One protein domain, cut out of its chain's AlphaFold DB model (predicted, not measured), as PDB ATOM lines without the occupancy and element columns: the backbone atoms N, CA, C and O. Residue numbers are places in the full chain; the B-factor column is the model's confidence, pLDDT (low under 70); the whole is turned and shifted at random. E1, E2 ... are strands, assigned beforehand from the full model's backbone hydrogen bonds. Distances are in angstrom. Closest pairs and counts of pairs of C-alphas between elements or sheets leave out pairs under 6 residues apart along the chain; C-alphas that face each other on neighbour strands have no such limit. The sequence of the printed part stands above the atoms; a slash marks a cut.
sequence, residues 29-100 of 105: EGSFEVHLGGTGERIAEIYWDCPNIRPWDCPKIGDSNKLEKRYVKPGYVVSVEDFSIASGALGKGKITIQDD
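What this domain is: This is residues 29 to 100 of the 105 residues of an uncharacterized protein of Galerina marginata (strain CBS 339.88) (UniProt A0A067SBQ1). A three-stranded sheet and the hairpin E4 and E5 lie partly face to face as a loose sandwich, and residues 54 to 62 stick out at one end. The 72 printed residues have no named helix and five strands, E1 to E5; the class is all strand, with 35 residues, under half, in strands. Both sheets, E1 - E2 - E3 and E4 - E5, are antiparallel. The whole is loose, radius of gyration of the C-alphas 14.9 A, spanning 49 by 20 by 17 A.

How they stand to each other: E1, residues 29 to 35, and E2, residues 42 to 50, form a hairpin; N 32 and O 46 are 2.9 A apart, within hydrogen-bond range. E2 and E3, residues 66 to 72, form another, with N 47 to O 68 at 2.9 A, completing a meander, each strand the antiparallel neighbour of the one before. E4, residues 76 to 81, and E5, residues 94 to 99, form a third, with N 79 to O 96 at 2.8 A. The closest C-alphas of E2 and E4, Ile 43 and Tyr 76, are 7.1 A apart.

Where its parts are: E1 begins at C-alpha 29 (159.823, 4.303, 140.873); E5 ends at C-alpha 99 (134.810, -5.264, 146.502). E1 measures 20.6 A and E2 24.3 A.

The domain as a whole: The printed part has no cut. Links E2 to E3 and E4 to E5 are long. Residues 52 to 63 and 87 have pLDDT under 70.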
ATOM      1  N   GLU A  29     160.146   5.514 140.132       89.62
ATOM      2  CA  GLU A  29     159.823   4.303 140.873       89.62
ATOM      3  C   GLU A  29     159.043   4.708 142.121       89.62
ATOM      4  O   GLU A  29     159.299   5.771 142.702       89.62
ATOM      5  N   GLY A  30     158.083   3.889 142.527       90.44
ATOM      6  CA  GLY A  30     157.360   4.105 143.766       90.44
ATOM      7  C   GLY A  30     156.267   3.078 144.000       90.44
ATOM      8  O   GLY A  30     156.084   2.127 143.245       90.44
ATOM      9  N   SER A  31     155.532   3.274 145.086       93.50
ATOM     10  CA  SER A  31     154.325   2.507 145.381       93.50
ATOM     11  C   SER A  31     153.265   3.403 146.004       93.50
ATOM     12  O   SER A  31     153.570   4.492 146.499       93.50
ATOM     13  N   PHE A  32     152.012   2.969 145.928       92.75
ATOM     14  CA  PHE A  32     150.921   3.564 146.680       92.75
ATOM     15  C   PHE A  32     150.091   2.475 147.348       92.75
ATOM     16  O   PHE A  32     149.901   1.385 146.803       92.75
ATOM     17  N   GLU A  33     149.583   2.808 148.527       94.75
ATOM     18  CA  GLU A  33     148.672   1.969 149.291       94.75
ATOM     19  C   GLU A  33     147.270   2.568 149.250       94.75
ATOM     20  O   GLU A  33     147.089   3.789 149.228       94.75
ATOM     21  N   VAL A  34     146.268   1.697 149.256       93.69
ATOM     22  CA  VAL A  34     144.862   2.081 149.359       93.69
ATOM     23  C   VAL A  34     144.308   1.521 150.653       93.69
ATOM     24  O   VAL A  34     144.495   0.342 150.958       93.69
ATOM     25  N   HIS A  35     143.629   2.383 151.403       93.69
ATOM     26  CA  HIS A  35     143.061   2.070 152.706       93.69
ATOM     27  C   HIS A  35     141.560   2.344 152.707       93.69
ATOM     28  O   HIS A  35     141.103   3.318 152.105       93.69
ATOM     29  N   LEU A  36     140.798   1.507 153.410       90.94
ATOM     30  CA  LEU A  36     139.377   1.742 153.643       90.94
ATOM     31  C   LEU A  36     139.180   2.965 154.538       90.94
ATOM     32  O   LEU A  36     139.750   3.068 155.628       90.94
ATOM     33  N   GLY A  37     138.330   3.884 154.077       86.38
ATOM     34  CA  GLY A  37     137.907   5.036 154.862       86.38
ATOM     35  C   GLY A  37     137.227   4.597 156.160       86.38
ATOM     36  O   GLY A  37     136.421   3.671 156.175       86.38
ATOM     37  N   GLY A  38     137.563   5.257 157.267       85.62
ATOM     38  CA  GLY A  38     137.042   4.930 158.595       85.62
ATOM     39  C   GLY A  38     137.913   3.932 159.357       85.62
ATOM     40  O   GLY A  38     138.423   4.285 160.416       85.62
ATOM     41  N   THR A  39     138.118   2.718 158.832       88.56
ATOM     42  CA  THR A  39     138.917   1.684 159.528       88.56
ATOM     43  C   THR A  39     140.424   1.869 159.354       88.56
ATOM     44  O   THR A  39     141.193   1.428 160.204       88.56
ATOM     45  N   GLY A  40     140.858   2.503 158.260       89.50
ATOM     46  CA  GLY A  40     142.272   2.629 157.900       89.50
ATOM     47  C   GLY A  40     142.912   1.312 157.450       89.50
ATOM     48  O   GLY A  40     144.126   1.249 157.262       89.50
ATOM     49  N   GLU A  41     142.119   0.254 157.273       93.44
ATOM     50  CA  GLU A  41     142.608  -1.057 156.858       93.44
ATOM     51  C   GLU A  41     143.141  -1.006 155.422       93.44
ATOM     52  O   GLU A  41     142.464  -0.508 154.522       93.44
ATOM     53  N   ARG A  42     144.347  -1.538 155.194       94.69
ATOM     54  CA  ARG A  42     144.947  -1.620 153.858       94.69
ATOM     55  C   ARG A  42     144.202  -2.647 153.004       94.69
ATOM     56  O   ARG A  42     144.046  -3.790 153.422       94.69
ATOM     57  N   ILE A  43     143.814  -2.265 151.790       95.56
ATOM     58  CA  ILE A  43     143.113  -3.144 150.838       95.56
ATOM     59  C   ILE A  43     143.914  -3.456 149.579       95.56
ATOM     60  O   ILE A  43     143.725  -4.515 148.986       95.56
ATOM     61  N   ALA A  44     144.841  -2.581 149.188       96.25
ATOM     62  CA  ALA A  44     145.713  -2.818 148.046       96.25
ATOM     63  C   ALA A  44     147.049  -2.081 148.191       96.25
ATOM     64  O   ALA A  44     147.120  -1.035 148.834       96.25
ATOM     65  N   GLU A  45     148.086  -2.615 147.555       96.56
ATOM     66  CA  GLU A  45     149.373  -1.950 147.340       96.56
ATOM     67  C   GLU A  45     149.800  -2.181 145.891       96.56
ATOM     68  O   GLU A  45     149.896  -3.330 145.440       96.56
ATOM     69  N   ILE A  46     150.066  -1.093 145.172       95.06
ATOM     70  CA  ILE A  46     150.538  -1.131 143.789       95.06
ATOM     71  C   ILE A  46     151.914  -0.491 143.718       95.06
ATOM     72  O   ILE A  46     152.126   0.607 144.231       95.06
ATOM     73  N   TYR A  47     152.833  -1.166 143.044       93.25
ATOM     74  CA  TYR A  47     154.189  -0.701 142.790       93.25
ATOM     75  C   TYR A  47     154.398  -0.431 141.306       93.25
ATOM     76  O   TYR A  47     153.910  -1.191 140.470       93.25
ATOM     77  N   TRP A  48     155.150   0.620 140.988       91.06
ATOM     78  CA  TRP A  48     155.619   0.904 139.640       91.06
ATOM     79  C   TRP A  48     157.128   1.147 139.620       91.06
ATOM     80  O   TRP A  48     157.694   1.739 140.539       91.06
ATOM     81  N   ASP A  49     157.756   0.732 138.525       88.12
ATOM     82  CA  ASP A  49     159.161   0.981 138.208       88.12
ATOM     83  C   ASP A  49     159.258   1.308 136.721       88.12
ATOM     84  O   ASP A  49     159.008   0.463 135.864       88.12
ATOM     85  N   CYS A  50     159.556   2.564 136.418       85.62
ATOM     86  CA  CYS A  50     159.662   3.084 135.066       85.62
ATOM     87  C   CYS A  50     161.084   3.612 134.876       85.62
ATOM     88  O   CYS A  50     161.307   4.811 135.095       85.62
ATOM     89  N   PRO A  51     162.062   2.761 134.520       78.75
ATOM     90  CA  PRO A  51     163.434   3.196 134.304       78.75
ATOM     91  C   PRO A  51     163.526   4.121 133.083       78.75
ATOM     92  O   PRO A  51     162.825   3.952 132.088       78.75
ATOM     93  N   ASN A  52     164.412   5.115 133.141       68.50
ATOM     94  CA  ASN A  52     164.721   5.960 131.988       68.50
ATOM     95  C   ASN A  52     166.013   5.441 131.355       68.50
ATOM     96  O   ASN A  52     167.103   5.739 131.837       68.50
ATOM     97  N   ILE A  53     165.889   4.624 130.311       63.19
ATOM     98  CA  ILE A  53     167.052   4.105 129.584       63.19
ATOM     99  C   ILE A  53     167.401   5.091 128.482       63.19
ATOM    100  O   ILE A  53     166.614   5.316 127.557       63.19
ATOM    101  N   ARG A  54     168.585   5.698 128.569       57.66
ATOM    102  CA  ARG A  54     169.086   6.540 127.484       57.66
ATOM    103  C   ARG A  54     169.565   5.648 126.335       57.66
ATOM    104  O   ARG A  54     170.083   4.568 126.592       57.66
ATOM    105  N   PRO A  55     169.503   6.109 125.076       52.34
ATOM    106  CA  PRO A  55     169.939   5.318 123.919       52.34
ATOM    107  C   PRO A  55     171.403   4.838 123.959       52.34
ATOM    108  O   PRO A  55     171.755   3.913 123.236       52.34
ATOM    109  N   TRP A  56     172.262   5.482 124.758       54.91
ATOM    110  CA  TRP A  56     173.675   5.122 124.943       54.91
ATOM    111  C   TRP A  56     173.965   4.393 126.260       54.91
ATOM    112  O   TRP A  56     175.092   3.943 126.463       54.91
ATOM    113  N   ASP A  57     172.985   4.289 127.159       57.12
ATOM    114  CA  ASP A  57     173.094   3.386 128.298       57.12
ATOM    115  C   ASP A  57     172.852   1.978 127.749       57.12
ATOM    116  O   ASP A  57     171.836   1.749 127.096       57.12
ATOM    117  N   CYS A  58     173.793   1.045 127.941       51.00
ATOM    118  CA  CYS A  58     173.580  -0.349 127.542       51.00
ATOM    119  C   CYS A  58     172.299  -0.851 128.225       51.00
ATOM    120  O   CYS A  58     172.331  -1.004 129.451       51.00
ATOM    121  N   PRO A  59     171.203  -1.114 127.483       52.84
ATOM    122  CA  PRO A  59     169.981  -1.610 128.092       52.84
ATOM    123  C   PRO A  59     170.312  -2.951 128.736       52.84
ATOM    124  O   PRO A  59     170.776  -3.884 128.070       52.84
ATOM    125  N   LYS A  60     170.131  -3.048 130.049       51.53
ATOM    126  CA  LYS A  60     170.192  -4.338 130.717       51.53
ATOM    127  C   LYS A  60     168.952  -5.114 130.288       51.53
ATOM    128  O   LYS A  60     167.854  -4.575 130.163       51.53
ATOM    129  N   ILE A  61     169.129  -6.405 130.028       43.28
ATOM    130  CA  ILE A  61     168.007  -7.314 129.780       43.28
ATOM    131  C   ILE A  61     167.067  -7.213 130.996       43.28
ATOM    132  O   ILE A  61     167.476  -7.557 132.102       43.28
ATOM    133  N   GLY A  62     165.844  -6.708 130.796       51.25
ATOM    134  CA  GLY A  62     164.869  -6.455 131.871       51.25
ATOM    135  C   GLY A  62     164.537  -4.981 132.140       51.25
ATOM    136  O   GLY A  62     163.731  -4.703 133.024       51.25
ATOM    137  N   ASP A  63     165.107  -4.051 131.373       61.12
ATOM    138  CA  ASP A  63     164.829  -2.611 131.440       61.12
ATOM    139  C   ASP A  63     163.475  -2.235 130.780       61.12
ATOM    140  O   ASP A  63     163.397  -1.455 129.830       61.12
ATOM    141  N   SER A  64     162.383  -2.834 131.253       70.56
ATOM    142  CA  SER A  64     161.008  -2.489 130.873       70.56
ATOM    143  C   SER A  64     160.280  -1.832 132.038       70.56
ATOM    144  O   SER A  64     160.658  -2.008 133.197       70.56
ATOM    145  N   ASN A  65     159.200  -1.111 131.737       82.88
ATOM    146  CA  ASN A  65     158.311  -0.640 132.789       82.88
ATOM    147  C   ASN A  65     157.754  -1.840 133.571       82.88
ATOM    148  O   ASN A  65     157.508  -2.908 133.003       82.88
ATOM    149  N   LYS A  66     157.525  -1.661 134.868       87.56
ATOM    150  CA  LYS A  66     156.854  -2.633 135.730       87.56
ATOM    151  C   LYS A  66     155.687  -1.968 136.427       87.56
ATOM    152  O   LYS A  66     155.770  -0.812 136.844       87.56
ATOM    153  N   LEU A  67     154.616  -2.735 136.574       89.31
ATOM    154  CA  LEU A  67     153.450  -2.367 137.356       89.31
ATOM    155  C   LEU A  67     152.930  -3.632 138.041       89.31
ATOM    156  O   LEU A  67     152.492  -4.570 137.379       89.31
ATOM    157  N   GLU A  68     153.034  -3.681 139.364       92.06
ATOM    158  CA  GLU A  68     152.818  -4.893 140.155       92.06
ATOM    159  C   GLU A  68     151.784  -4.666 141.255       92.06
ATOM    160  O   GLU A  68     151.815  -3.665 141.971       92.06
ATOM    161  N   LYS A  69     150.898  -5.650 141.431       94.44
ATOM    162  CA  LYS A  69     149.978  -5.729 142.571       94.44
ATOM    163  C   LYS A  69     150.709  -6.430 143.717       94.44
ATOM    164  O   LYS A  69     150.719  -7.656 143.775       94.44
ATOM    165  N   ARG A  70     151.361  -5.667 144.596       95.38
ATOM    166  CA  ARG A  70     152.145  -6.223 145.716       95.38
ATOM    167  C   ARG A  70     151.273  -6.759 146.842       95.38
ATOM    168  O   ARG A  70     151.661  -7.701 147.526       95.38
ATOM    169  N   TYR A  71     150.091  -6.178 147.017       97.00
ATOM    170  CA  TYR A  71     149.109  -6.635 147.987       97.00
ATOM    171  C   TYR A  71     147.698  -6.416 147.454       97.00
ATOM    172  O   TYR A  71     147.400  -5.361 146.895       97.00
ATOM    173  N   VAL A  72     146.833  -7.405 147.664       96.25
ATOM    174  CA  VAL A  72     145.384  -7.307 147.471       96.25
ATOM    175  C   VAL A  72     144.735  -8.048 148.631       96.25
ATOM    176  O   VAL A  72     145.019  -9.227 148.853       96.25
ATOM    177  N   LYS A  73     143.905  -7.352 149.407       94.75
ATOM    178  CA  LYS A  73     143.159  -7.962 150.505       94.75
ATOM    179  C   LYS A  73     142.141  -8.966 149.933       94.75
ATOM    180  O   LYS A  73     141.493  -8.650 148.936       94.75
ATOM    181  N   PRO A  74     141.960 -10.150 150.548       93.69
ATOM    182  CA  PRO A  74     140.873 -11.055 150.181       93.69
ATOM    183  C   PRO A  74     139.511 -10.348 150.203       93.69
ATOM    184  O   PRO A  74     139.251  -9.549 151.104       93.69
ATOM    185  N   GLY A  75     138.662 -10.646 149.218       91.81
ATOM    186  CA  GLY A  75     137.400  -9.930 149.010       91.81
ATOM    187  C   GLY A  75     137.547  -8.624 148.226       91.81
ATOM    188  O   GLY A  75     136.591  -7.879 148.127       91.81
ATOM    189  N   TYR A  76     138.723  -8.321 147.667       93.31
ATOM    190  CA  TYR A  76     138.900  -7.208 146.736       93.31
ATOM    191  C   TYR A  76     139.521  -7.688 145.431       93.31
ATOM    192  O   TYR A  76     140.399  -8.554 145.411       93.31
ATOM    193  N   VAL A  77     139.118  -7.056 144.333       93.88
ATOM    194  CA  VAL A  77     139.733  -7.227 143.018       93.88
ATOM    195  C   VAL A  77     140.385  -5.920 142.602       93.88
ATOM    196  O   VAL A  77     139.793  -4.846 142.700       93.88
ATOM    197  N   VAL A  78     141.612  -6.027 142.091       94.56
ATOM    198  CA  VAL A  78     142.316  -4.918 141.447       94.56
ATOM    199  C   VAL A  78     142.471  -5.219 139.960       94.56
ATOM    200  O   VAL A  78     143.081  -6.235 139.612       94.56
ATOM    201  N   SER A  79     141.992  -4.340 139.078       93.94
ATOM    202  CA  SER A  79     142.274  -4.367 137.635       93.94
ATOM    203  C   SER A  79     143.241  -3.249 137.245       93.94
ATOM    204  O   SER A  79     143.325  -2.219 137.914       93.94
ATOM    205  N   VAL A  80     144.027  -3.492 136.199       92.31
ATOM    206  CA  VAL A  80     145.042  -2.571 135.680       92.31
ATOM    207  C   VAL A  80     144.904  -2.564 134.164       92.31
ATOM    208  O   VAL A  80     145.009  -3.619 133.542       92.31
ATOM    209  N   GLU A  81     144.653  -1.392 133.590       92.19
ATOM    210  CA  GLU A  81     144.299  -1.204 132.180       92.19
ATOM    211  C   GLU A  81     145.127  -0.068 131.558       92.19
ATOM    212  O   GLU A  81     145.561   0.854 132.253       92.19
ATOM    213  N   ASP A  82     145.345  -0.148 130.244       90.00
ATOM    214  CA  ASP A  82     145.934   0.879 129.363       90.00
ATOM    215  C   ASP A  82     147.401   1.298 129.599       90.00
ATOM    216  O   ASP A  82     147.989   1.969 128.748       90.00
ATOM    217  N   PHE A  83     148.049   0.872 130.687       86.31
ATOM    218  CA  PHE A  83     149.476   1.142 130.895       86.31
ATOM    219  C   PHE A  83     150.371   0.403 129.886       86.31
ATOM    220  O   PHE A  83     150.213  -0.789 129.618       86.31
ATOM    221  N   SER A  84     151.389   1.100 129.384       83.44
ATOM    222  CA  SER A  84     152.411   0.555 128.492       83.44
ATOM    223  C   SER A  84     153.548  -0.087 129.287       83.44
ATOM    224  O   SER A  84     154.510   0.570 129.684       83.44
ATOM    225  N   ILE A  85     153.470  -1.404 129.473       79.19
ATOM    226  CA  ILE A  85     154.526  -2.198 130.131       79.19
ATOM    227  C   ILE A  85     155.784  -2.345 129.243       79.19
ATOM    228  O   ILE A  85     156.867  -2.659 129.727       79.19
ATOM    229  N   ALA A  86     155.670  -2.073 127.939       73.00
ATOM    230  CA  ALA A  86     156.794  -2.091 126.999       73.00
ATOM    231  C   ALA A  86     157.758  -0.894 127.185       73.00
ATOM    232  O   ALA A  86     157.561  -0.039 128.046       73.00
ATOM    233  N   SER A  87     158.812  -0.826 126.361       66.19
ATOM    234  CA  SER A  87     159.827   0.238 126.393       66.19
ATOM    235  C   SER A  87     159.247   1.639 126.168       66.19
ATOM    236  O   SER A  87     158.360   1.819 125.333       66.19
ATOM    237  N   GLY A  88     159.830   2.642 126.825       73.88
ATOM    238  CA  GLY A  88     159.379   4.033 126.770       73.88
ATOM    239  C   GLY A  88     158.654   4.430 128.052       73.88
ATOM    240  O   GLY A  88     158.858   3.827 129.101       73.88
ATOM    241  N   ALA A  89     157.812   5.460 127.995       79.56
ATOM    242  CA  ALA A  89     157.027   5.852 129.160       79.56
ATOM    243  C   ALA A  89     155.944   4.805 129.474       79.56
ATOM    244  O   ALA A  89     155.274   4.330 128.559       79.56
ATOM    245  N   LEU A  90     155.700   4.540 130.766       84.62
ATOM    246  CA  LEU A  90     154.573   3.710 131.228       84.62
ATOM    247  C   LEU A  90     153.221   4.238 130.713       84.62
ATOM    248  O   LEU A  90     152.283   3.476 130.506       84.62
ATOM    249  N   GLY A  91     153.129   5.544 130.457       86.00
ATOM    250  CA  GLY A  91     151.946   6.167 129.878       86.00
ATOM    251  C   GLY A  91     150.828   6.386 130.894       86.00
ATOM    252  O   GLY A  91     151.044   6.367 132.106       86.00
ATOM    253  N   LYS A  92     149.633   6.670 130.378       90.56
ATOM    254  CA  LYS A  92     148.420   6.816 131.184       90.56
ATOM    255  C   LYS A  92     147.689   5.485 131.209       90.56
ATOM    256  O   LYS A  92     147.576   4.847 130.172       90.56
ATOM    257  N   GLY A  93     147.157   5.130 132.366       90.88
ATOM    258  CA  GLY A  93     146.309   3.964 132.510       90.88
ATOM    259  C   GLY A  93     145.382   4.095 133.702       90.88
ATOM    260  O   GLY A  93     145.380   5.116 134.399       90.88
ATOM    261  N   LYS A  94     144.582   3.059 133.920       94.12
ATOM    262  CA  LYS A  94     143.562   3.021 134.962       94.12
ATOM    263  C   LYS A  94     143.809   1.847 135.895       94.12
ATOM    264  O   LYS A  94     144.124   0.743 135.459       94.12
ATOM    265  N   ILE A  95     143.654   2.100 137.189       93.88
ATOM    266  CA  ILE A  95     143.647   1.068 138.223       93.88
ATOM    267  C   ILE A  95     142.263   1.100 138.856       93.88
ATOM    268  O   ILE A  95     141.862   2.132 139.395       93.88
ATOM    269  N   THR A  96     141.533  -0.007 138.770       94.62
ATOM    270  CA  THR A  96     140.209  -0.147 139.389       94.62
ATOM    271  C   THR A  96     140.331  -1.055 140.600       94.62
ATOM    272  O   THR A  96     140.954  -2.109 140.511       94.62
ATOM    273  N   ILE A  97     139.747  -0.650 141.724       93.44
ATOM    274  CA  ILE A  97     139.677  -1.445 142.953       93.44
ATOM    275  C   ILE A  97     138.202  -1.585 143.303       93.44
ATOM    276  O   ILE A  97     137.500  -0.579 143.405       93.44
ATOM    277  N   GLN A  98     137.743  -2.819 143.463       92.06
ATOM    278  CA  GLN A  98     136.350  -3.139 143.754       92.06
ATOM    279  C   GLN A  98     136.265  -4.210 144.837       92.06
ATOM    280  O   GLN A  98     137.165  -5.043 144.950       92.06
ATOM    281  N   ASP A  99     135.188  -4.167 145.614       89.88
ATOM    282  CA  ASP A  99     134.810  -5.264 146.502       89.88
ATOM    283  C   ASP A  99     134.374  -6.466 145.650       89.88
ATOM    284  O   ASP A  99     133.722  -6.307 144.613       89.88
ATOM    285  N   ASP A 100     134.790  -7.657 146.051       82.56
ATOM    286  CA  ASP A 100     134.450  -8.918 145.413       82.56
ATOM    287  C   ASP A 100     133.255  -9.535 146.144       82.56
ATOM    288  O   ASP A 100     133.384 -10.491 146.909       82.56
TER     289      ASP A 100